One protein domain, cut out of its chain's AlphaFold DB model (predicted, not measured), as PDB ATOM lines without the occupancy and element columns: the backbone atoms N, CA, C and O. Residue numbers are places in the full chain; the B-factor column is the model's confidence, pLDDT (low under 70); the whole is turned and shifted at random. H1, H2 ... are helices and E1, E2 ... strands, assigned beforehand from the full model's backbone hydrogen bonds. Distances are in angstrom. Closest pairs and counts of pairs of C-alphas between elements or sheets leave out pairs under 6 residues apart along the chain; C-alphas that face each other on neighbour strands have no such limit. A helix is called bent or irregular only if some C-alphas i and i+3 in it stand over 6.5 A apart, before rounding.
ATOM      1  N   ASP A  24     -44.808  40.537 -10.979       51.34
ATOM      2  CA  ASP A  24     -44.575  39.123 -11.182       51.34
ATOM      3  C   ASP A  24     -43.805  38.574  -9.968       51.34
ATOM      4  O   ASP A  24     -42.664  38.975  -9.736       51.34
ATOM      5  N   LEU A  25     -44.423  37.701  -9.163       64.00
ATOM      6  CA  LEU A  25     -43.742  36.799  -8.237       64.00
ATOM      7  C   LEU A  25     -42.606  36.103  -8.990       64.00
ATOM      8  O   LEU A  25     -42.836  35.264  -9.864       64.00
ATOM      9  N   ASP A  26     -41.368  36.433  -8.640       74.25
ATOM     10  CA  ASP A  26     -40.217  35.654  -9.078       74.25
ATOM     11  C   ASP A  26     -40.103  34.412  -8.183       74.25
ATOM     12  O   ASP A  26     -39.339  34.364  -7.211       74.25
ATOM     13  N   ASP A  27     -40.920  33.405  -8.504       71.81
ATOM     14  CA  ASP A  27     -40.970  32.121  -7.802       71.81
ATOM     15  C   ASP A  27     -39.592  31.474  -7.706       71.81
ATOM     16  O   ASP A  27     -39.256  30.854  -6.694       71.81
ATOM     17  N   GLN A  28     -38.759  31.626  -8.739       80.44
ATOM     18  CA  GLN A  28     -37.416  31.069  -8.738       80.44
ATOM     19  C   GLN A  28     -36.552  31.766  -7.688       80.44
ATOM     20  O   GLN A  28     -35.935  31.092  -6.863       80.44
ATOM     21  N   LYS A  29     -36.544  33.099  -7.662       84.94
ATOM     22  CA  LYS A  29     -35.751  33.871  -6.702       84.94
ATOM     23  C   LYS A  29     -36.209  33.658  -5.260       84.94
ATOM     24  O   LYS A  29     -35.366  33.507  -4.372       84.94
ATOM     25  N   LEU A  30     -37.518  33.565  -5.017       81.50
ATOM     26  CA  LEU A  30     -38.057  33.202  -3.701       81.50
ATOM     27  C   LEU A  30     -37.679  31.769  -3.310       81.50
ATOM     28  O   LEU A  30     -37.300  31.531  -2.161       81.50
ATOM     29  N   THR A  31     -37.709  30.820  -4.251       78.75
ATOM     30  CA  THR A  31     -37.261  29.432  -4.025       78.75
ATOM     31  C   THR A  31     -35.782  29.383  -3.663       78.75
ATOM     32  O   THR A  31     -35.405  28.734  -2.692       78.75
ATOM     33  N   GLU A  32     -34.934  30.084  -4.412       85.31
ATOM     34  CA  GLU A  32     -33.494  30.136  -4.171       85.31
ATOM     35  C   GLU A  32     -33.169  30.767  -2.819       85.31
ATOM     36  O   GLU A  32     -32.374  30.208  -2.062       85.31
ATOM     37  N   PHE A  33     -33.805  31.892  -2.488       89.25
ATOM     38  CA  PHE A  33     -33.683  32.514  -1.174       89.25
ATOM     39  C   PHE A  33     -34.078  31.539  -0.065       89.25
ATOM     40  O   PHE A  33     -33.339  31.338   0.898       89.25
ATOM     41  N   THR A  34     -35.207  30.863  -0.240       83.38
ATOM     42  CA  THR A  34     -35.712  29.912   0.743       83.38
ATOM     43  C   THR A  34     -34.779  28.716   0.927       83.38
ATOM     44  O   THR A  34     -34.474  28.337   2.056       83.38
ATOM     45  N   ASN A  35     -34.228  28.178  -0.160       82.44
ATOM     46  CA  ASN A  35     -33.223  27.117  -0.108       82.44
ATOM     47  C   ASN A  35     -31.948  27.566   0.620       82.44
ATOM     48  O   ASN A  35     -31.358  26.781   1.363       82.44
ATOM     49  N   LYS A  36     -31.533  28.831   0.462       88.81
ATOM     50  CA  LYS A  36     -30.411  29.393   1.234       88.81
ATOM     51  C   LYS A  36     -30.735  29.452   2.726       88.81
ATOM     52  O   LYS A  36     -29.860  29.129   3.519       88.81
ATOM     53  N   LEU A  37     -31.967  29.809   3.106       86.25
ATOM     54  CA  LEU A  37     -32.405  29.798   4.508       86.25
ATOM     55  C   LEU A  37     -32.447  28.382   5.099       86.25
ATOM     56  O   LEU A  37     -31.996  28.186   6.226       86.25
ATOM     57  N   ILE A  38     -32.938  27.395   4.338       79.75
ATOM     58  CA  ILE A  38     -32.955  25.972   4.729       79.75
ATOM     59  C   ILE A  38     -31.539  25.460   5.002       79.75
ATOM     60  O   ILE A  38     -31.316  24.701   5.940       79.75
ATOM     61  N   ALA A  39     -30.576  25.876   4.180       83.69
ATOM     62  CA  ALA A  39     -29.190  25.443   4.297       83.69
ATOM     63  C   ALA A  39     -28.434  26.089   5.473       83.69
ATOM     64  O   ALA A  39     -27.309  25.675   5.766       83.69
ATOM     65  N   LEU A  40     -29.006  27.102   6.139       84.00
ATOM     66  CA  LEU A  40     -28.378  27.689   7.318       84.00
ATOM     67  C   LEU A  40     -28.391  26.683   8.481       84.00
ATOM     68  O   LEU A  40     -29.407  26.037   8.733       84.00
ATOM     69  N   PRO A  41     -27.280  26.561   9.224       72.00
ATOM     70  CA  PRO A  41     -27.195  25.661  10.365       72.00
ATOM     71  C   PRO A  41     -28.217  26.054  11.438       72.00
ATOM     72  O   PRO A  41     -28.182  27.142  12.016       72.00
ATOM     73  N   PHE A  42     -29.139  25.136  11.706       65.50
ATOM     74  CA  PHE A  42     -30.224  25.311  12.657       65.50
ATOM     75  C   PHE A  42     -30.157  24.198  13.721       65.50
ATOM     76  O   PHE A  42     -29.982  23.036  13.348       65.50
ATOM     77  N   PRO A  43     -30.271  24.498  15.031       62.53
ATOM     78  CA  PRO A  43     -30.538  25.808  15.625       62.53
ATOM     79  C   PRO A  43     -29.261  26.548  16.063       62.53
ATOM     80  O   PRO A  43     -28.751  26.337  17.165       62.53
ATOM     81  N   GLU A  44     -28.761  27.490  15.255       67.44
ATOM     82  CA  GLU A  44     -27.714  28.416  15.705       67.44
ATOM     83  C   GLU A  44     -28.279  29.653  16.420       67.44
ATOM     84  O   GLU A  44     -29.434  30.070  16.262       67.44
ATOM     85  N   ARG A  45     -27.456  30.236  17.295       68.31
ATOM     86  CA  ARG A  45     -27.831  31.372  18.149       68.31
ATOM     87  C   ARG A  45     -28.005  32.665  17.348       68.31
ATOM     88  O   ARG A  45     -28.883  33.453  17.673       68.31
ATOM     89  N   ASP A  46     -27.227  32.841  16.287       77.38
ATOM     90  CA  ASP A  46     -27.196  34.008  15.399       77.38
ATOM     91  C   ASP A  46     -27.824  33.741  14.019       77.38
ATOM     92  O   ASP A  46     -27.638  34.530  13.093       77.38
ATOM     93  N   VAL A  47     -28.593  32.654  13.876       84.69
ATOM     94  CA  VAL A  47     -29.147  32.206  12.587       84.69
ATOM     95  C   VAL A  47     -29.953  33.298  11.867       84.69
ATOM     96  O   VAL A  47     -29.883  33.425  10.648       84.69
ATOM     97  N   ILE A  48     -30.633  34.165  12.623       89.06
ATOM     98  CA  ILE A  48     -31.405  35.294  12.083       89.06
ATOM     99  C   ILE A  48     -30.518  36.407  11.547       89.06
ATOM    100  O   ILE A  48     -30.857  37.024  10.541       89.06
ATOM    101  N   THR A  49     -29.348  36.633  12.146       89.06
ATOM    102  CA  THR A  49     -28.372  37.578  11.599       89.06
ATOM    103  C   THR A  49     -27.916  37.123  10.217       89.06
ATOM    104  O   THR A  49     -27.943  37.927   9.288       89.06
ATOM    105  N   LYS A  50     -27.590  35.832  10.076       90.44
ATOM    106  CA  LYS A  50     -27.181  35.224   8.802       90.44
ATOM    107  C   LYS A  50     -28.316  35.243   7.779       90.44
ATOM    108  O   LYS A  50     -28.097  35.592   6.626       90.44
ATOM    109  N   ALA A  51     -29.540  34.939   8.205       91.12
ATOM    110  CA  ALA A  51     -30.719  35.000   7.346       91.12
ATOM    111  C   ALA A  51     -30.978  36.424   6.812       91.12
ATOM    112  O   ALA A  51     -31.268  36.599   5.629       91.12
ATOM    113  N   CYS A  52     -30.791  37.453   7.649       92.62
ATOM    114  CA  CYS A  52     -30.872  38.848   7.215       92.62
ATOM    115  C   CYS A  52     -29.754  39.218   6.228       92.62
ATOM    116  O   CYS A  52     -30.021  39.922   5.265       92.62
ATOM    117  N   GLU A  53     -28.522  38.740   6.425       93.50
ATOM    118  CA  GLU A  53     -27.415  38.985   5.485       93.50
ATOM    119  C   GLU A  53     -27.683  38.363   4.106       93.50
ATOM    120  O   GLU A  53     -27.398  38.975   3.074       93.50
ATOM    121  N   VAL A  54     -28.270  37.160   4.073       93.81
ATOM    122  CA  VAL A  54     -28.716  36.524   2.823       93.81
ATOM    123  C   VAL A  54     -29.788  37.379   2.147       93.81
ATOM    124  O   VAL A  54     -29.683  37.648   0.951       93.81
ATOM    125  N   PHE A  55     -30.776  37.857   2.909       94.31
ATOM    126  CA  PHE A  55     -31.827  38.733   2.390       94.31
ATOM    127  C   PHE A  55     -31.252  40.033   1.810       94.31
ATOM    128  O   PHE A  55     -31.554  40.399   0.676       94.31
ATOM    129  N   GLU A  56     -30.389  40.717   2.565       94.56
ATOM    130  CA  GLU A  56     -29.745  41.968   2.152       94.56
ATOM    131  C   GLU A  56     -28.992  41.783   0.827       94.56
ATOM    132  O   GLU A  56     -29.080  42.626  -0.062       94.56
ATOM    133  N   LYS A  57     -28.301  40.652   0.659       93.12
ATOM    134  CA  LYS A  57     -27.573  40.333  -0.571       93.12
ATOM    135  C   LYS A  57     -28.494  40.063  -1.764       93.12
ATOM    136  O   LYS A  57     -28.195  40.520  -2.867       93.12
ATOM    137  N   ASP A  58     -29.569  39.309  -1.561       91.75
ATOM    138  CA  ASP A  58     -30.433  38.834  -2.645       91.75
ATOM    139  C   ASP A  58     -31.457  39.895  -3.107       91.75
ATOM    140  O   ASP A  58     -31.857  39.900  -4.278       91.75
ATOM    141  N   PHE A  59     -31.851  40.821  -2.222       90.06
ATOM    142  CA  PHE A  59     -32.965  41.753  -2.457       90.06
ATOM    143  C   PHE A  59     -32.607  43.243  -2.381       90.06
ATOM    144  O   PHE A  59     -33.488  44.077  -2.560       90.06
ATOM    145  N   ALA A  60     -31.330  43.621  -2.215       85.62
ATOM    146  CA  ALA A  60     -30.920  45.032  -2.113       85.62
ATOM    147  C   ALA A  60     -31.435  45.956  -3.236       85.62
ATOM    148  O   ALA A  60     -31.633  47.146  -3.006       85.62
ATOM    149  N   ASN A  61     -31.629  45.417  -4.443       84.00
ATOM    150  CA  ASN A  61     -32.065  46.168  -5.624       84.00
ATOM    151  C   ASN A  61     -33.439  45.719  -6.147       84.00
ATOM    152  O   ASN A  61     -33.797  46.060  -7.271       84.00
ATOM    153  N   ASP A  62     -34.179  44.928  -5.371       82.81
ATOM    154  CA  ASP A  62     -35.451  44.342  -5.792       82.81
ATOM    155  C   ASP A  62     -36.473  44.382  -4.647       82.81
ATOM    156  O   ASP A  62     -36.767  43.358  -4.027       82.81
ATOM    157  N   PRO A  63     -36.979  45.584  -4.324       73.94
ATOM    158  CA  PRO A  63     -37.845  45.776  -3.169       73.94
ATOM    159  C   PRO A  63     -39.186  45.049  -3.303       73.94
ATOM    160  O   PRO A  63     -39.729  44.614  -2.300       73.94
ATOM    161  N   TYR A  64     -39.702  44.860  -4.521       72.50
ATOM    162  CA  TYR A  64     -41.010  44.232  -4.731       72.50
ATOM    163  C   TYR A  64     -40.984  42.716  -4.504       72.50
ATOM    164  O   TYR A  64     -41.894  42.180  -3.879       72.50
ATOM    165  N   VAL A  65     -39.936  42.010  -4.945       77.81
ATOM    166  CA  VAL A  65     -39.749  40.597  -4.554       77.81
ATOM    167  C   VAL A  65     -39.245  40.506  -3.105       77.81
ATOM    168  O   VAL A  65     -39.584  39.570  -2.380       77.81
ATOM    169  N   GLY A  66     -38.489  41.513  -2.653       82.56
ATOM    170  CA  GLY A  66     -38.026  41.659  -1.271       82.56
ATOM    171  C   GLY A  66     -39.163  41.682  -0.250       82.56
ATOM    172  O   GLY A  66     -39.046  41.063   0.802       82.56
ATOM    173  N   ASP A  67     -40.290  42.300  -0.585       78.81
ATOM    174  CA  ASP A  67     -41.503  42.312   0.232       78.81
ATOM    175  C   ASP A  67     -42.027  40.889   0.531       78.81
ATOM    176  O   ASP A  67     -42.310  40.535   1.678       78.81
ATOM    177  N   TRP A  68     -42.066  40.017  -0.480       77.38
ATOM    178  CA  TRP A  68     -42.458  38.610  -0.322       77.38
ATOM    179  C   TRP A  68     -41.408  37.784   0.421       77.38
ATOM    180  O   TRP A  68     -41.743  36.944   1.265       77.38
ATOM    181  N   ALA A  69     -40.129  38.027   0.134       83.00
ATOM    182  CA  ALA A  69     -39.023  37.385   0.831       83.00
ATOM    183  C   ALA A  69     -38.956  37.793   2.312       83.00
ATOM    184  O   ALA A  69     -38.552  36.992   3.156       83.00
ATOM    185  N   PHE A  70     -39.408  39.001   2.656       84.19
ATOM    186  CA  PHE A  70     -39.458  39.482   4.031       84.19
ATOM    187  C   PHE A  70     -40.439  38.655   4.858       84.19
ATOM    188  O   PHE A  70     -40.138  38.323   6.001       84.19
ATOM    189  N   GLN A  71     -41.575  38.257   4.275       78.06
ATOM    190  CA  GLN A  71     -42.515  37.355   4.941       78.06
ATOM    191  C   GLN A  71     -41.864  36.004   5.231       78.06
ATOM    192  O   GLN A  71     -41.888  35.545   6.367       78.06
ATOM    193  N   ILE A  72     -41.200  35.403   4.236       79.94
ATOM    194  CA  ILE A  72     -40.471  34.134   4.408       79.94
ATOM    195  C   ILE A  72     -39.459  34.256   5.556       79.94
ATOM    196  O   ILE A  72     -39.390  33.381   6.418       79.94
ATOM    197  N   LEU A  73     -38.715  35.364   5.598       85.81
ATOM    198  CA  LEU A  73     -37.747  35.645   6.653       85.81
ATOM    199  C   LEU A  73     -38.404  35.854   8.027       85.81
ATOM    200  O   LEU A  73     -37.857  35.409   9.035       85.81
ATOM    201  N   TYR A  74     -39.568  36.501   8.086       81.06
ATOM    202  CA  TYR A  74     -40.332  36.663   9.321       81.06
ATOM    203  C   TYR A  74     -40.768  35.310   9.889       81.06
ATOM    204  O   TYR A  74     -40.505  35.031  11.055       81.06
ATOM    205  N   TYR A  75     -41.322  34.419   9.067       76.38
ATOM    206  CA  TYR A  75     -41.684  33.076   9.529       76.38
ATOM    207  C   TYR A  75     -40.466  32.237   9.892       76.38
ATOM    208  O   TYR A  75     -40.499  31.492  10.869       76.38
ATOM    209  N   TYR A  76     -39.359  32.402   9.166       79.62
ATOM    210  CA  TYR A  76     -38.085  31.806   9.553       79.62
ATOM    211  C   TYR A  76     -37.655  32.240  10.968       79.62
ATOM    212  O   TYR A  76     -37.188  31.421  11.760       79.62
ATOM    213  N   HIS A  77     -37.892  33.508  11.309       83.25
ATOM    214  CA  HIS A  77     -37.656  34.068  12.637       83.25
ATOM    215  C   HIS A  77     -38.627  33.539  13.707       83.25
ATOM    216  O   HIS A  77     -38.226  33.276  14.840       83.25
ATOM    217  N   GLU A  78     -39.893  33.309  13.367       77.38
ATOM    218  CA  GLU A  78     -40.838  32.682  14.298       77.38
ATOM    219  C   GLU A  78     -40.490  31.218  14.600       77.38
ATOM    220  O   GLU A  78     -40.638  30.763  15.735       77.38
ATOM    221  N   ILE A  79     -39.976  30.461  13.626       74.62
ATOM    222  CA  ILE A  79     -39.554  29.070  13.863       74.62
ATOM    223  C   ILE A  79     -38.417  29.027  14.881       74.62
ATOM    224  O   ILE A  79     -38.462  28.226  15.822       74.62
ATOM    225  N   SER A  80     -37.427  29.911  14.725       77.75
ATOM    226  CA  SER A  80     -36.282  29.985  15.630       77.75
ATOM    227  C   SER A  80     -36.665  30.388  17.057       77.75
ATOM    228  O   SER A  80     -35.911  30.067  17.979       77.75
ATOM    229  N   CYS A  81     -37.833  31.012  17.273       77.62
ATOM    230  CA  CYS A  81     -38.348  31.317  18.612       77.62
ATOM    231  C   CYS A  81     -38.623  30.081  19.467       77.62
ATOM    232  O   CYS A  81     -38.418  30.147  20.678       77.62
ATOM    233  N   GLU A  82     -39.074  28.955  18.906       71.75
ATOM    234  CA  GLU A  82     -39.396  27.780  19.738       71.75
ATOM    235  C   GLU A  82     -38.138  27.171  20.352       71.75
ATOM    236  O   GLU A  82     -38.127  26.856  21.539       71.75
ATOM    237  N   ASP A  83     -37.031  27.115  19.612       72.88
ATOM    238  CA  ASP A  83     -35.754  26.691  20.190       72.88
ATOM    239  C   ASP A  83     -35.277  27.643  21.280       72.88
ATOM    240  O   ASP A  83     -34.656  27.223  22.264       72.88
ATOM    241  N   LYS A  84     -35.572  28.938  21.128       79.25
ATOM    242  CA  LYS A  84     -35.211  29.938  22.132       79.25
ATOM    243  C   LYS A  84     -36.108  29.789  23.361       79.25
ATOM    244  O   LYS A  84     -35.597  29.843  24.477       79.25
ATOM    245  N   THR A  85     -37.396  29.503  23.176       75.75
ATOM    246  CA  THR A  85     -38.351  29.176  24.246       75.75
ATOM    247  C   THR A  85     -37.897  27.927  25.004       75.75
ATOM    248  O   THR A  85     -37.761  27.953  26.225       75.75
ATOM    249  N   ASN A  86     -37.505  26.865  24.296       76.38
ATOM    250  CA  ASN A  86     -36.913  25.670  24.900       76.38
ATOM    251  C   ASN A  86     -35.627  25.986  25.681       76.38
ATOM    252  O   ASN A  86     -35.385  25.427  26.751       76.38
ATOM    253  N   THR A  87     -34.791  26.887  25.163       80.69
ATOM    254  CA  THR A  87     -33.570  27.332  25.850       80.69
ATOM    255  C   THR A  87     -33.894  28.131  27.115       80.69
ATOM    256  O   THR A  87     -33.233  27.936  28.136       80.69
ATOM    257  N   LEU A  88     -34.930  28.972  27.088       80.38
ATOM    258  CA  LEU A  88     -35.423  29.720  28.245       80.38
ATOM    259  C   LEU A  88     -35.850  28.771  29.373       80.38
ATOM    260  O   LEU A  88     -35.308  28.881  30.471       80.38
ATOM    261  N   HIS A  89     -36.718  27.793  29.089       78.50
ATOM    262  CA  HIS A  89     -37.202  26.831  30.097       78.50
ATOM    263  C   HIS A  89     -36.120  25.858  30.594       78.50
ATOM    264  O   HIS A  89     -36.218  25.324  31.697       78.50
ATOM    265  N   LYS A  90     -35.057  25.620  29.811       83.31
ATOM    266  CA  LYS A  90     -33.868  24.883  30.286       83.31
ATOM    267  C   LYS A  90     -32.979  25.722  31.204       83.31
ATOM    268  O   LYS A  90     -32.244  25.157  32.010       83.31
ATOM    269  N   THR A  91     -33.001  27.046  31.050       83.81
ATOM    270  CA  THR A  91     -32.113  27.971  31.770       83.81
ATOM    271  C   THR A  91     -32.744  28.477  33.066       83.81
ATOM    272  O   THR A  91     -32.037  28.654  34.058       83.81
ATOM    273  N   PHE A  92     -34.059  28.693  33.071       82.69
ATOM    274  CA  PHE A  92     -34.817  29.196  34.212       82.69
ATOM    275  C   PHE A  92     -36.077  28.361  34.416       82.69
ATOM    276  O   PHE A  92     -36.733  27.966  33.455       82.69
ATOM    277  N   SER A  93     -36.444  28.132  35.671       80.12
ATOM    278  CA  SER A  93     -37.739  27.542  36.003       80.12
ATOM    279  C   SER A  93     -38.871  28.560  35.850       80.12
ATOM    280  O   SER A  93     -38.683  29.764  36.044       80.12
ATOM    281  N   ASP A  94     -40.087  28.077  35.598       75.69
ATOM    282  CA  ASP A  94     -41.263  28.937  35.408       75.69
ATOM    283  C   ASP A  94     -41.525  29.860  36.612       75.69
ATOM    284  O   ASP A  94     -41.934  31.009  36.456       75.69
ATOM    285  N   LYS A  95     -41.215  29.396  37.832       75.94
ATOM    286  CA  LYS A  95     -41.331  30.204  39.059       75.94
ATOM    287  C   LYS A  95     -40.374  31.397  39.066       75.94
ATOM    288  O   LYS A  95     -40.721  32.452  39.591       75.94
ATOM    289  N   GLU A  96     -39.177  31.235  38.512       78.19
ATOM    290  CA  GLU A  96     -38.159  32.286  38.459       78.19
ATOM    291  C   GLU A  96     -38.513  33.352  37.421       78.19
ATOM    292  O   GLU A  96     -38.408  34.546  37.709       78.19
ATOM    293  N   ILE A  97     -38.994  32.923  36.250       77.69
ATOM    294  CA  ILE A  97     -39.487  33.816  35.193       77.69
ATOM    295  C   ILE A  97     -40.700  34.600  35.707       77.69
ATOM    296  O   ILE A  97     -40.720  35.831  35.634       77.69
ATOM    297  N   ARG A  98     -41.661  33.912  36.336       75.88
ATOM    298  CA  ARG A  98     -42.840  34.540  36.937       75.88
ATOM    299  C   ARG A  98     -42.478  35.583  37.977       75.88
ATOM    300  O   ARG A  98     -42.937  36.722  37.901       75.88
ATOM    301  N   GLY A  99     -41.609  35.225  38.915       75.00
ATOM    302  CA  GLY A  99     -41.210  36.158  39.955       75.00
ATOM    303  C   GLY A  99     -40.484  37.394  39.403       75.00
ATOM    304  O   GLY A  99     -40.577  38.473  39.992       75.00
ATOM    305  N   TYR A 100     -39.773  37.268  38.275       80.62
ATOM    306  CA  TYR A 100     -39.149  38.406  37.600       80.62
ATOM    307  C   TYR A 100     -40.193  39.372  37.022       80.62
ATOM    308  O   TYR A 100     -40.150  40.563  37.340       80.62
ATOM    309  N   PHE A 101     -41.148  38.872  36.228       77.31
ATOM    310  CA  PHE A 101     -42.146  39.712  35.549       77.31
ATOM    311  C   PHE A 101     -43.207  40.284  36.496       77.31
ATOM    312  O   PHE A 101     -43.545  41.463  36.392       77.31
ATOM    313  N   HIS A 102     -43.663  39.508  37.483       76.62
ATOM    314  CA  HIS A 102     -44.643  39.970  38.477       76.62
ATOM    315  C   HIS A 102     -44.017  40.725  39.656       76.62
ATOM    316  O   HIS A 102     -44.724  41.146  40.569       76.62
ATOM    317  N   LYS A 103     -42.695  40.952  39.624       70.31
ATOM    318  CA  LYS A 103     -41.940  41.665  40.665       70.31
ATOM    319  C   LYS A 103     -42.133  41.053  42.059       70.31
ATOM    320  O   LYS A 103     -42.176  41.783  43.052       70.31
ATOM    321  N   ASP A 104     -42.187  39.725  42.143       69.31
ATOM    322  CA  ASP A 104     -42.313  39.031  43.422       69.31
ATOM    323  C   ASP A 104     -41.119  39.359  44.331       69.31
ATOM    324  O   ASP A 104     -39.949  39.345  43.927       69.31
ATOM    325  N   ILE A 105     -41.426  39.643  45.598       57.22
ATOM    326  CA  ILE A 105     -40.466  40.096  46.622       57.22
ATOM    327  C   ILE A 105     -39.368  39.043  46.881       57.22
ATOM    328  O   ILE A 105     -38.273  39.378  47.328       57.22
ATOM    329  N   TRP A 106     -39.630  37.778  46.542       62.31
ATOM    330  CA  TRP A 106     -38.765  36.628  46.816       62.31
ATOM    331  C   TRP A 106     -37.690  36.359  45.752       62.31
ATOM    332  O   TRP A 106     -36.842  35.488  45.952       62.31
ATOM    333  N   VAL A 107     -37.679  37.087  44.630       66.81
ATOM    334  CA  VAL A 107     -36.667  36.873  43.584       66.81
ATOM    335  C   VAL A 107     -35.348  37.536  43.965       66.81
ATOM    336  O   VAL A 107     -35.233  38.765  44.005       66.81
ATOM    337  N   LEU A 108     -34.330  36.703  44.195       74.94
ATOM    338  CA  LEU A 108     -32.977  37.134  44.537       74.94
ATOM    339  C   LEU A 108     -32.416  38.122  43.491       74.94
ATOM    340  O   LEU A 108     -32.552  37.878  42.288       74.94
ATOM    341  N   PRO A 109     -31.695  39.187  43.899       77.25
ATOM    342  CA  PRO A 109     -31.113  40.163  42.968       77.25
ATOM    343  C   PRO A 109     -30.234  39.539  41.872       77.25
ATOM    344  O   PRO A 109     -30.274  39.966  40.720       77.25
ATOM    345  N   LYS A 110     -29.485  38.479  42.208       77.75
ATOM    346  CA  LYS A 110     -28.650  37.731  41.255       77.75
ATOM    347  C   LYS A 110     -29.477  37.048  40.159       77.75
ATOM    348  O   LYS A 110     -29.079  37.060  39.001       77.75
ATOM    349  N   LEU A 111     -30.639  36.497  40.508       79.06
ATOM    350  CA  LEU A 111     -31.546  35.867  39.552       79.06
ATOM    351  C   LEU A 111     -32.177  36.907  38.615       79.06
ATOM    352  O   LEU A 111     -32.208  36.689  37.407       79.06
ATOM    353  N   LYS A 112     -32.565  38.080  39.143       81.25
ATOM    354  CA  LYS A 112     -33.019  39.210  38.311       81.25
ATOM    355  C   LYS A 112     -31.948  39.617  37.302       81.25
ATOM    356  O   LYS A 112     -32.242  39.722  36.119       81.25
ATOM    357  N   SER A 113     -30.702  39.761  37.756       83.06
ATOM    358  CA  SER A 113     -29.562  40.069  36.886       83.06
ATOM    359  C   SER A 113     -29.366  39.023  35.782       83.06
ATOM    360  O   SER A 113     -29.108  39.391  34.635       83.06
ATOM    361  N   ASN A 114     -29.499  37.731  36.094       84.94
ATOM    362  CA  ASN A 114     -29.344  36.658  35.109       84.94
ATOM    363  C   ASN A 114     -30.452  36.691  34.046       84.94
ATOM    364  O   ASN A 114     -30.150  36.617  32.857       84.94
ATOM    365  N   ILE A 115     -31.712  36.860  34.458       83.62
ATOM    366  CA  ILE A 115     -32.856  36.950  33.538       83.62
ATOM    367  C   ILE A 115     -32.743  38.212  32.671       83.62
ATOM    368  O   ILE A 115     -32.879  38.130  31.454       83.62
ATOM    369  N   SER A 116     -32.397  39.370  33.247       85.62
ATOM    370  CA  SER A 116     -32.148  40.593  32.469       85.62
ATOM    371  C   SER A 116     -31.001  40.431  31.465       85.62
ATOM    372  O   SER A 116     -31.101  40.929  30.343       85.62
ATOM    373  N   SER A 117     -29.930  39.720  31.833       88.06
ATOM    374  CA  SER A 117     -28.816  39.431  30.916       88.06
ATOM    375  C   SER A 117     -29.271  38.546  29.758       88.06
ATOM    376  O   SER A 117     -28.944  38.840  28.611       88.06
ATOM    377  N   PHE A 118     -30.080  37.520  30.040       87.00
ATOM    378  CA  PHE A 118     -30.674  36.659  29.019       87.00
ATOM    379  C   PHE A 118     -31.575  37.459  28.066       87.00
ATOM    380  O   PHE A 118     -31.408  37.384  26.853       87.00
ATOM    381  N   ILE A 119     -32.466  38.303  28.593       85.19
ATOM    382  CA  ILE A 119     -33.335  39.162  27.772       85.19
ATOM    383  C   ILE A 119     -32.497  40.084  26.878       85.19
ATOM    384  O   ILE A 119     -32.722  40.161  25.675       85.19
ATOM    385  N   THR A 120     -31.495  40.753  27.453       88.62
ATOM    386  CA  THR A 120     -30.623  41.692  26.723       88.62
ATOM    387  C   THR A 120     -29.827  40.995  25.624       88.62
ATOM    388  O   THR A 120     -29.558  41.565  24.568       88.62
ATOM    389  N   GLU A 121     -29.419  39.757  25.873       86.00
ATOM    390  CA  GLU A 121     -28.723  38.935  24.902       86.00
ATOM    391  C   GLU A 121     -29.618  38.596  23.704       86.00
ATOM    392  O   GLU A 121     -29.221  38.859  22.569       86.00
ATOM    393  N   TYR A 122     -30.812  38.053  23.954       85.31
ATOM    394  CA  TYR A 122     -31.717  37.583  22.904       85.31
ATOM    395  C   TYR A 122     -32.406  38.722  22.141       85.31
ATOM    396  O   TYR A 122     -32.675  38.584  20.947       85.31
ATOM    397  N   ALA A 123     -32.564  39.893  22.764       85.38
ATOM    398  CA  ALA A 123     -33.034  41.105  22.095       85.38
ATOM    399  C   ALA A 123     -32.160  41.514  20.893       85.38
ATOM    400  O   ALA A 123     -32.653  42.137  19.956       85.38
ATOM    401  N   LYS A 124     -30.873  41.127  20.862       86.44
ATOM    402  CA  LYS A 124     -29.969  41.401  19.725       86.44
ATOM    403  C   LYS A 124     -30.423  40.740  18.425       86.44
ATOM    404  O   LYS A 124     -30.127  41.250  17.343       86.44
ATOM    405  N   TRP A 125     -31.120  39.617  18.537       86.50
ATOM    406  CA  TRP A 125     -31.657  38.871  17.404       86.50
ATOM    407  C   TRP A 125     -33.145  39.137  17.190       86.50
ATOM    408  O   TRP A 125     -33.733  38.488  16.342       86.50
ATOM    409  N   GLY A 126     -33.738  40.092  17.916       85.81
ATOM    410  CA  GLY A 126     -35.142  40.452  17.746       85.81
ATOM    411  C   GLY A 126     -36.120  39.559  18.492       85.81
ATOM    412  O   GLY A 126     -37.262  39.452  18.068       85.81
ATOM    413  N   TYR A 127     -35.698  38.937  19.592       86.75
ATOM    414  CA  TYR A 127     -36.586  38.166  20.460       86.75
ATOM    415  C   TYR A 127     -36.963  38.953  21.712       86.75
ATOM    416  O   TYR A 127     -36.132  39.663  22.288       86.75
ATOM    417  N   ARG A 128     -38.187  38.754  22.194       82.75
ATOM    418  CA  ARG A 128     -38.645  39.246  23.496       82.75
ATOM    419  C   ARG A 128     -39.398  38.150  24.242       82.75
ATOM    420  O   ARG A 128     -39.904  37.214  23.635       82.75
ATOM    421  N   ILE A 129     -39.435  38.248  25.568       79.56
ATOM    422  CA  ILE A 129     -40.250  37.347  26.385       79.56
ATOM    423  C   ILE A 129     -41.634  37.973  26.507       79.56
ATOM    424  O   ILE A 129     -41.751  39.089  27.021       79.56
ATOM    425  N   SER A 130     -42.648  37.248  26.050       74.38
ATOM    426  CA  SER A 130     -44.046  37.558  26.313       74.38
ATOM    427  C   SER A 130     -44.491  36.891  27.610       74.38
ATOM    428  O   SER A 130     -44.057  35.782  27.933       74.38
ATOM    429  N   SER A 131     -45.333  37.592  28.360       68.44
ATOM    430  CA  SER A 131     -45.989  37.098  29.567       68.44
ATOM    431  C   SER A 131     -47.484  37.220  29.347       68.44
ATOM    432  O   SER A 131     -47.987  38.340  29.270       68.44
ATOM    433  N   ASP A 132     -48.184  36.094  29.311       63.41
ATOM    434  CA  ASP A 132     -49.641  36.092  29.233       63.41
ATOM    435  C   ASP A 132     -50.259  36.374  30.611       63.41
ATOM    436  O   ASP A 132     -49.624  36.192  31.658       63.41
ATOM    437  N   GLU A 133     -51.529  36.788  30.618       53.19
ATOM    438  CA  GLU A 133     -52.309  37.014  31.844       53.19
ATOM    439  C   GLU A 133     -52.425  35.739  32.703       53.19
ATOM    440  O   GLU A 133     -52.451  35.815  33.934       53.19
ATOM    441  N   ASP A 134     -52.373  34.565  32.062       54.00
ATOM    442  CA  ASP A 134     -52.476  33.239  32.683       54.00
ATOM    443  C   ASP A 134     -51.143  32.700  33.234       54.00
ATOM    444  O   ASP A 134     -51.053  31.541  33.646       54.00
ATOM    445  N   THR A 135     -50.099  33.534  33.308       55.50
ATOM    446  CA  THR A 135     -48.756  33.204  33.834       55.50
ATOM    447  C   THR A 135     -47.932  32.241  32.976       55.50
ATOM    448  O   THR A 135     -46.892  31.751  33.424       55.50
ATOM    449  N   THR A 136     -48.359  31.983  31.738       60.75
ATOM    450  CA  THR A 136     -47.533  31.348  30.707       60.75
ATOM    451  C   THR A 136     -46.553  32.359  30.116       60.75
ATOM    452  O   THR A 136     -46.863  33.541  29.971       60.75
ATOM    453  N   TYR A 137     -45.343  31.892  29.798       68.56
ATOM    454  CA  TYR A 137     -44.305  32.702  29.164       68.56
ATOM    455  C   TYR A 137     -43.845  32.018  27.892       68.56
ATOM    456  O   TYR A 137     -43.655  30.803  27.868       68.56
ATOM    457  N   SER A 138     -43.621  32.808  26.853       70.62
ATOM    458  CA  SER A 138     -43.041  32.336  25.601       70.62
ATOM    459  C   SER A 138     -42.031  33.350  25.083       70.62
ATOM    460  O   SER A 138     -42.080  34.533  25.432       70.62
ATOM    461  N   ILE A 139     -41.071  32.889  24.281       78.12
ATOM    462  CA  ILE A 139     -40.288  33.812  23.465       78.12
ATOM    463  C   ILE A 139     -41.064  34.065  22.185       78.12
ATOM    464  O   ILE A 139     -41.426  33.131  21.474       78.12
ATOM    465  N   GLU A 140     -41.261  35.339  21.881       77.38
ATOM    466  CA  GLU A 140     -41.856  35.795  20.636       77.38
ATOM    467  C   GLU A 140     -40.881  36.683  19.862       77.38
ATOM    468  O   GLU A 140     -39.914  37.233  20.406       77.38
ATOM    469  N   VAL A 141     -41.150  36.821  18.567       78.62
ATOM    470  CA  VAL A 141     -40.435  37.761  17.708       78.62
ATOM    471  C   VAL A 141     -40.887  39.179  18.063       78.62
ATOM    472  O   VAL A 141     -42.080  39.478  18.049       78.62
ATOM    473  N   ASP A 142     -39.945  40.087  18.320       79.69
ATOM    474  CA  ASP A 142     -40.205  41.521  18.193       79.69
ATOM    475  C   ASP A 142     -40.523  41.793  16.724       79.69
ATOM    476  O   ASP A 142     -39.624  41.825  15.876       79.69
ATOM    477  N   SER A 143     -41.812  41.980  16.432       67.44
ATOM    478  CA  SER A 143     -42.302  42.196  15.073       67.44
ATOM    479  C   SER A 143     -41.511  43.300  14.373       67.44
ATOM    480  O   SER A 143     -41.138  43.155  13.211       67.44
ATOM    481  N   THR A 144     -41.119  44.351  15.097       75.56
ATOM    482  CA  THR A 144     -40.423  45.516  14.543       75.56
ATOM    483  C   THR A 144     -38.946  45.285  14.210       75.56
ATOM    484  O   THR A 144     -38.354  46.114  13.515       75.56
ATOM    485  N   TYR A 145     -38.327  44.197  14.684       85.94
ATOM    486  CA  TYR A 145     -36.886  43.965  14.539       85.94
ATOM    487  C   TYR A 145     -36.446  43.901  13.074       85.94
ATOM    488  O   TYR A 145     -35.567  44.658  12.650       85.94
ATOM    489  N   LEU A 146     -37.083  43.026  12.289       86.25
ATOM    490  CA  LEU A 146     -36.732  42.845  10.882       86.25
ATOM    491  C   LEU A 146     -37.000  44.124  10.087       86.25
ATOM    492  O   LEU A 146     -36.174  44.493   9.259       86.25
ATOM    493  N   LEU A 147     -38.083  44.855  10.382       80.75
ATOM    494  CA  LEU A 147     -38.370  46.123   9.710       80.75
ATOM    495  C   LEU A 147     -37.292  47.178  10.003       80.75
ATOM    496  O   LEU A 147     -36.806  47.830   9.083       80.75
ATOM    497  N   LYS A 148     -36.882  47.347  11.267       85.56
ATOM    498  CA  LYS A 148     -35.832  48.317  11.635       85.56
ATOM    499  C   LYS A 148     -34.531  48.063  10.876       85.56
ATOM    500  O   LYS A 148     -33.829  49.014  10.533       85.56
ATOM    501  N   ARG A 149     -34.213  46.792  10.622       88.81
ATOM    502  CA  ARG A 149     -33.006  46.383   9.903       88.81
ATOM    503  C   ARG A 149     -33.160  46.489   8.385       88.81
ATOM    504  O   ARG A 149     -32.298  47.063   7.727       88.81
ATOM    505  N   LEU A 150     -34.249  45.953   7.843       89.44
ATOM    506  CA  LEU A 150     -34.411  45.687   6.413       89.44
ATOM    507  C   LEU A 150     -35.341  46.672   5.704       89.44
ATOM    508  O   LEU A 150     -35.386  46.665   4.484       89.44
ATOM    509  N   GLY A 151     -36.039  47.561   6.415       83.44
ATOM    510  CA  GLY A 151     -37.070  48.432   5.837       83.44
ATOM    511  C   GLY A 151     -36.581  49.359   4.717       83.44
ATOM    512  O   GLY A 151     -37.355  49.781   3.868       83.44
ATOM    513  N   LYS A 152     -35.277  49.646   4.638       86.81
ATOM    514  CA  LYS A 152     -34.704  50.396   3.502       86.81
ATOM    515  C   LYS A 152     -34.657  49.597   2.195       86.81
ATOM    516  O   LYS A 152     -34.430  50.195   1.150       86.81
ATOM    517  N   LEU A 153     -34.811  48.279   2.276       86.25
ATOM    518  CA  LEU A 153     -34.774  47.332   1.162       86.25
ATOM    519  C   LEU A 153     -36.173  46.884   0.725       86.25
ATOM    520  O   LEU A 153     -36.288  46.144  -0.241       86.25
ATOM    521  N   LEU A 154     -37.215  47.309   1.439       81.81
ATOM    522  CA  LEU A 154     -38.608  46.989   1.139       81.81
ATOM    523  C   LEU A 154     -39.249  48.117   0.335       81.81
ATOM    524  O   LEU A 154     -38.726  49.240   0.276       81.81
ATOM    525  N   SER A 155     -40.401  47.843  -0.272       77.44
ATOM    526  CA  SER A 155     -41.159  48.903  -0.928       77.44
ATOM    527  C   SER A 155     -41.614  49.962   0.086       77.44
ATOM    528  O   SER A 155     -41.801  49.715   1.283       77.44
ATOM    529  N   LYS A 156     -41.787  51.199  -0.396       70.69
ATOM    530  CA  LYS A 156     -42.270  52.304   0.448       70.69
ATOM    531  C   LYS A 156     -43.648  52.006   1.022       70.69
ATOM    532  O   LYS A 156     -43.902  52.358   2.171       70.69
ATOM    533  N   ASP A 157     -44.481  51.340   0.230       62.88
ATOM    534  CA  ASP A 157     -45.813  50.930   0.637       62.88
ATOM    535  C   ASP A 157     -45.694  49.901   1.769       62.88
ATOM    536  O   ASP A 157     -46.206  50.167   2.855       62.88
ATOM    537  N   TYR A 158     -44.890  48.834   1.615       68.38
ATOM    538  CA  TYR A 158     -44.632  47.849   2.685       68.38
ATOM    539  C   TYR A 158     -44.280  48.519   4.017       68.38
ATOM    540  O   TYR A 158     -44.888  48.249   5.058       68.38
ATOM    541  N   CYS A 159     -43.299  49.421   3.984       66.69
ATOM    542  CA  CYS A 159     -42.797  50.104   5.170       66.69
ATOM    543  C   CYS A 159     -43.830  51.027   5.817       66.69
ATOM    544  O   CYS A 159     -43.888  51.110   7.048       66.69
ATOM    545  N   PHE A 160     -44.641  51.715   5.012       63.88
ATOM    546  CA  PHE A 160     -45.697  52.591   5.502       63.88
ATOM    547  C   PHE A 160     -46.770  51.804   6.265       63.88
ATOM    548  O   PHE A 160     -47.097  52.163   7.397       63.88
ATOM    549  N   TYR A 161     -47.263  50.698   5.699       59.00
ATOM    550  CA  TYR A 161     -48.287  49.873   6.352       59.00
ATOM    551  C   TYR A 161     -47.770  49.222   7.629       59.00
ATOM    552  O   TYR A 161     -48.423  49.287   8.670       59.00
ATOM    553  N   PHE A 162     -46.558  48.665   7.588       59.84
ATOM    554  CA  PHE A 162     -45.953  48.069   8.773       59.84
ATOM    555  C   PHE A 162     -45.860  49.083   9.924       59.84
ATOM    556  O   PHE A 162     -46.221  48.782  11.061       59.84
ATOM    557  N   THR A 163     -45.394  50.301   9.639       60.41
ATOM    558  CA  THR A 163     -45.183  51.321  10.674       60.41
ATOM    559  C   THR A 163     -46.495  51.771  11.321       60.41
ATOM    560  O   THR A 163     -46.510  51.988  12.526       60.41
ATOM    561  N   ASN A 164     -47.587  51.869  10.559       52.44
ATOM    562  CA  ASN A 164     -48.870  52.367  11.070       52.44
ATOM    563  C   ASN A 164     -49.764  51.288  11.705       52.44
ATOM    564  O   ASN A 164     -50.617  51.618  12.518       52.44
ATOM    565  N   TYR A 165     -49.603  50.013  11.337       50.28
ATOM    566  CA  TYR A 165     -50.492  48.941  11.809       50.28
ATOM    567  C   TYR A 165     -49.791  47.918  12.698       50.28
ATOM    568  O   TYR A 165     -50.344  47.486  13.707       50.28
ATOM    569  N   VAL A 166     -48.562  47.527  12.361       53.19
ATOM    570  CA  VAL A 166     -47.857  46.448  13.072       53.19
ATOM    571  C   VAL A 166     -47.168  46.966  14.329       53.19
ATOM    572  O   VAL A 166     -47.225  46.317  15.373       53.19
ATOM    573  N   ALA A 167     -46.536  48.140  14.253       52.69
ATOM    574  CA  ALA A 167     -45.861  48.732  15.406       52.69
ATOM    575  C   ALA A 167     -46.848  49.146  16.514       52.69
ATOM    576  O   ALA A 167     -46.531  48.982  17.692       52.69
ATOM    577  N   ASP A 168     -48.041  49.614  16.134       40.06
ATOM    578  CA  ASP A 168     -49.044  50.137  17.067       40.06
ATOM    579  C   ASP A 168     -49.950  49.045  17.660       40.06
ATOM    580  O   ASP A 168     -50.350  49.146  18.819       40.06
ATOM    581  N   LEU A 169     -50.251  47.980  16.904       42.16
ATOM    582  CA  LEU A 169     -51.145  46.902  17.354       42.16
ATOM    583  C   LEU A 169     -50.404  45.640  17.820       42.16
ATOM    584  O   LEU A 169     -51.037  44.725  18.341       42.16
ATOM    585  N   GLY A 170     -49.083  45.558  17.623       46.12
ATOM    586  CA  GLY A 170     -48.288  44.383  17.997       46.12
ATOM    587  C   GLY A 170     -48.681  43.100  17.252       46.12
ATOM    588  O   GLY A 170     -48.385  42.009  17.725       46.12
ATOM    589  N   VAL A 171     -49.362  43.227  16.110       49.09
ATOM    590  CA  VAL A 171     -49.849  42.105  15.296       49.09
ATOM    591  C   VAL A 171     -48.749  41.539  14.398       49.09
ATOM    592  O   VAL A 171     -47.774  42.220  14.088       49.09
ATOM    593  N   ALA A 172     -48.900  40.293  13.947       50.12
ATOM    594  CA  ALA A 172     -48.002  39.732  12.943       50.12
ATOM    595  C   ALA A 172     -48.063  40.572  11.646       50.12
ATOM    596  O   ALA A 172     -49.157  40.964  11.222       50.12
ATOM    597  N   PRO A 173     -46.923  40.857  10.995       51.41
ATOM    598  CA  PRO A 173     -46.875  41.609   9.752       51.41
ATOM    599  C   PRO A 173     -47.355  40.751   8.583       51.41
ATOM    600  O   PRO A 173     -46.563  40.171   7.842       51.41
ATOM    601  N   ILE A 174     -48.673  40.654   8.422       52.91
ATOM    602  CA  ILE A 174     -49.290  39.887   7.340       52.91
ATOM    603  C   ILE A 174     -49.902  40.863   6.339       52.91
ATOM    604  O   ILE A 174     -50.682  41.746   6.679       52.91
ATOM    605  N   TRP A 175     -49.464  40.716   5.093       54.97
ATOM    606  CA  TRP A 175     -49.286  41.816   4.151       54.97
ATOM    607  C   TRP A 175     -50.443  42.049   3.164       54.97
ATOM    608  O   TRP A 175     -50.325  42.871   2.270       54.97
ATOM    609  N   HIS A 176     -51.574  41.351   3.284       47.44
ATOM    610  CA  HIS A 176     -52.397  41.117   2.083       47.44
ATOM    611  C   HIS A 176     -53.775  41.793   2.036       47.44
ATOM    612  O   HIS A 176     -54.416  41.742   0.997       47.44
ATOM    613  N   ALA A 177     -54.269  42.402   3.124       39.28
ATOM    614  CA  ALA A 177     -55.659  42.896   3.153       39.28
ATOM    615  C   ALA A 177     -55.805  44.329   2.647       39.28
ATOM    616  O   ALA A 177     -56.886  44.712   2.209       39.28
TER     617      ALA A 177
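Overview. This is residues 24 to 177 of the 332 residues of an uncharacterized protein of Bacteroidales bacterium (UniProt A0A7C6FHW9). One long helix, H3, runs through much of an elongated model; H1, H2, H6 and H7 form an up-and-down bundle with its first part, while its later part, H5 and the hairpin E1 E2 make a slimmer second half, with H4 across the far end. H7 is on the outside of the bundle, where it packs on H6. The printed part has 154 residues, with seven named helices and two named strands in the order H1 H2 H3 H4 H5 E1 E2 H6 H7; the class is mostly helix, and the sheet, order E1 - E2, is antiparallel. The whole is only just compact, close to loose, with a radius of gyration of the C-alphas of 17.4 A and spans of 58 by 34 by 22 A.

Along the chain. H1, residues 27 to 38, begins at C-alpha 27 (-40.970, 32.121, -7.802) and is 16.1 A long. H2, residues 47 to 59, measures 18.2 A. H3, residues 63 to 91, measures 39.6 A, has a kink of 26 degrees near residue 70 and ends at C-alpha 91 (-32.113, 27.971, 31.770). H4 is residues 94 to 101, 10.8 A; H5 is residues 109 to 125, 25.6 A. E1, residues 127 to 131, and E2, residues 137 to 141, are each 13.1 A. H6, residues 143 to 153, 16.6 A, is irregular: C-alphas 149 and 152 are 7.7 A apart. H7, residues 156 to 169, 19.8 A, ends at C-alpha 169 (-51.145, 46.902, 17.354).

Arrangement. In the bundle, each helix runs against the one before it in the chain. H2 and H3 form a helical hairpin and touch at a shallow tilt of 4 degrees, closest at the C-alphas of Phe 59 and Gly 66, 5.2 A. H1 touches H3 at Leu 30 and Ala 69, their closest C-alphas, 6.2 A apart. H6 and H7, another helical hairpin, touch at a shallow tilt of 12 degrees, with the C-alphas of Gly 151 and Cys 159 closest, 6.0 A. The closest C-alphas of H3 and E2 are those of Thr 85 and Ile 139, 5.1 A. In the hairpin E1 and E2, N 130 and O 138 are within hydrogen-bond range at 2.8 A. H4 and H5 touch, about perpendicular at 84 degrees, closest at the C-alphas of Tyr 100 and Lys 112, 6.2 A. Every O i to N i+4 pair is within hydrogen-bond range in H1, H2 and H4; the figures are 21 of 25 in H3, 11 of 13 in H5, 4 of 7 in H6 and 8 of 10 in H7.

Size, cuts and confidence. The C-alphas farthest apart, those of Asp 24 and Trp 106, are 58.3 A apart. The printed part has no cut, and no link is long. The mean pLDDT of the printed part is 75.7; 39 residues are under 70, among them residues 131 to 137 and 157 to 177.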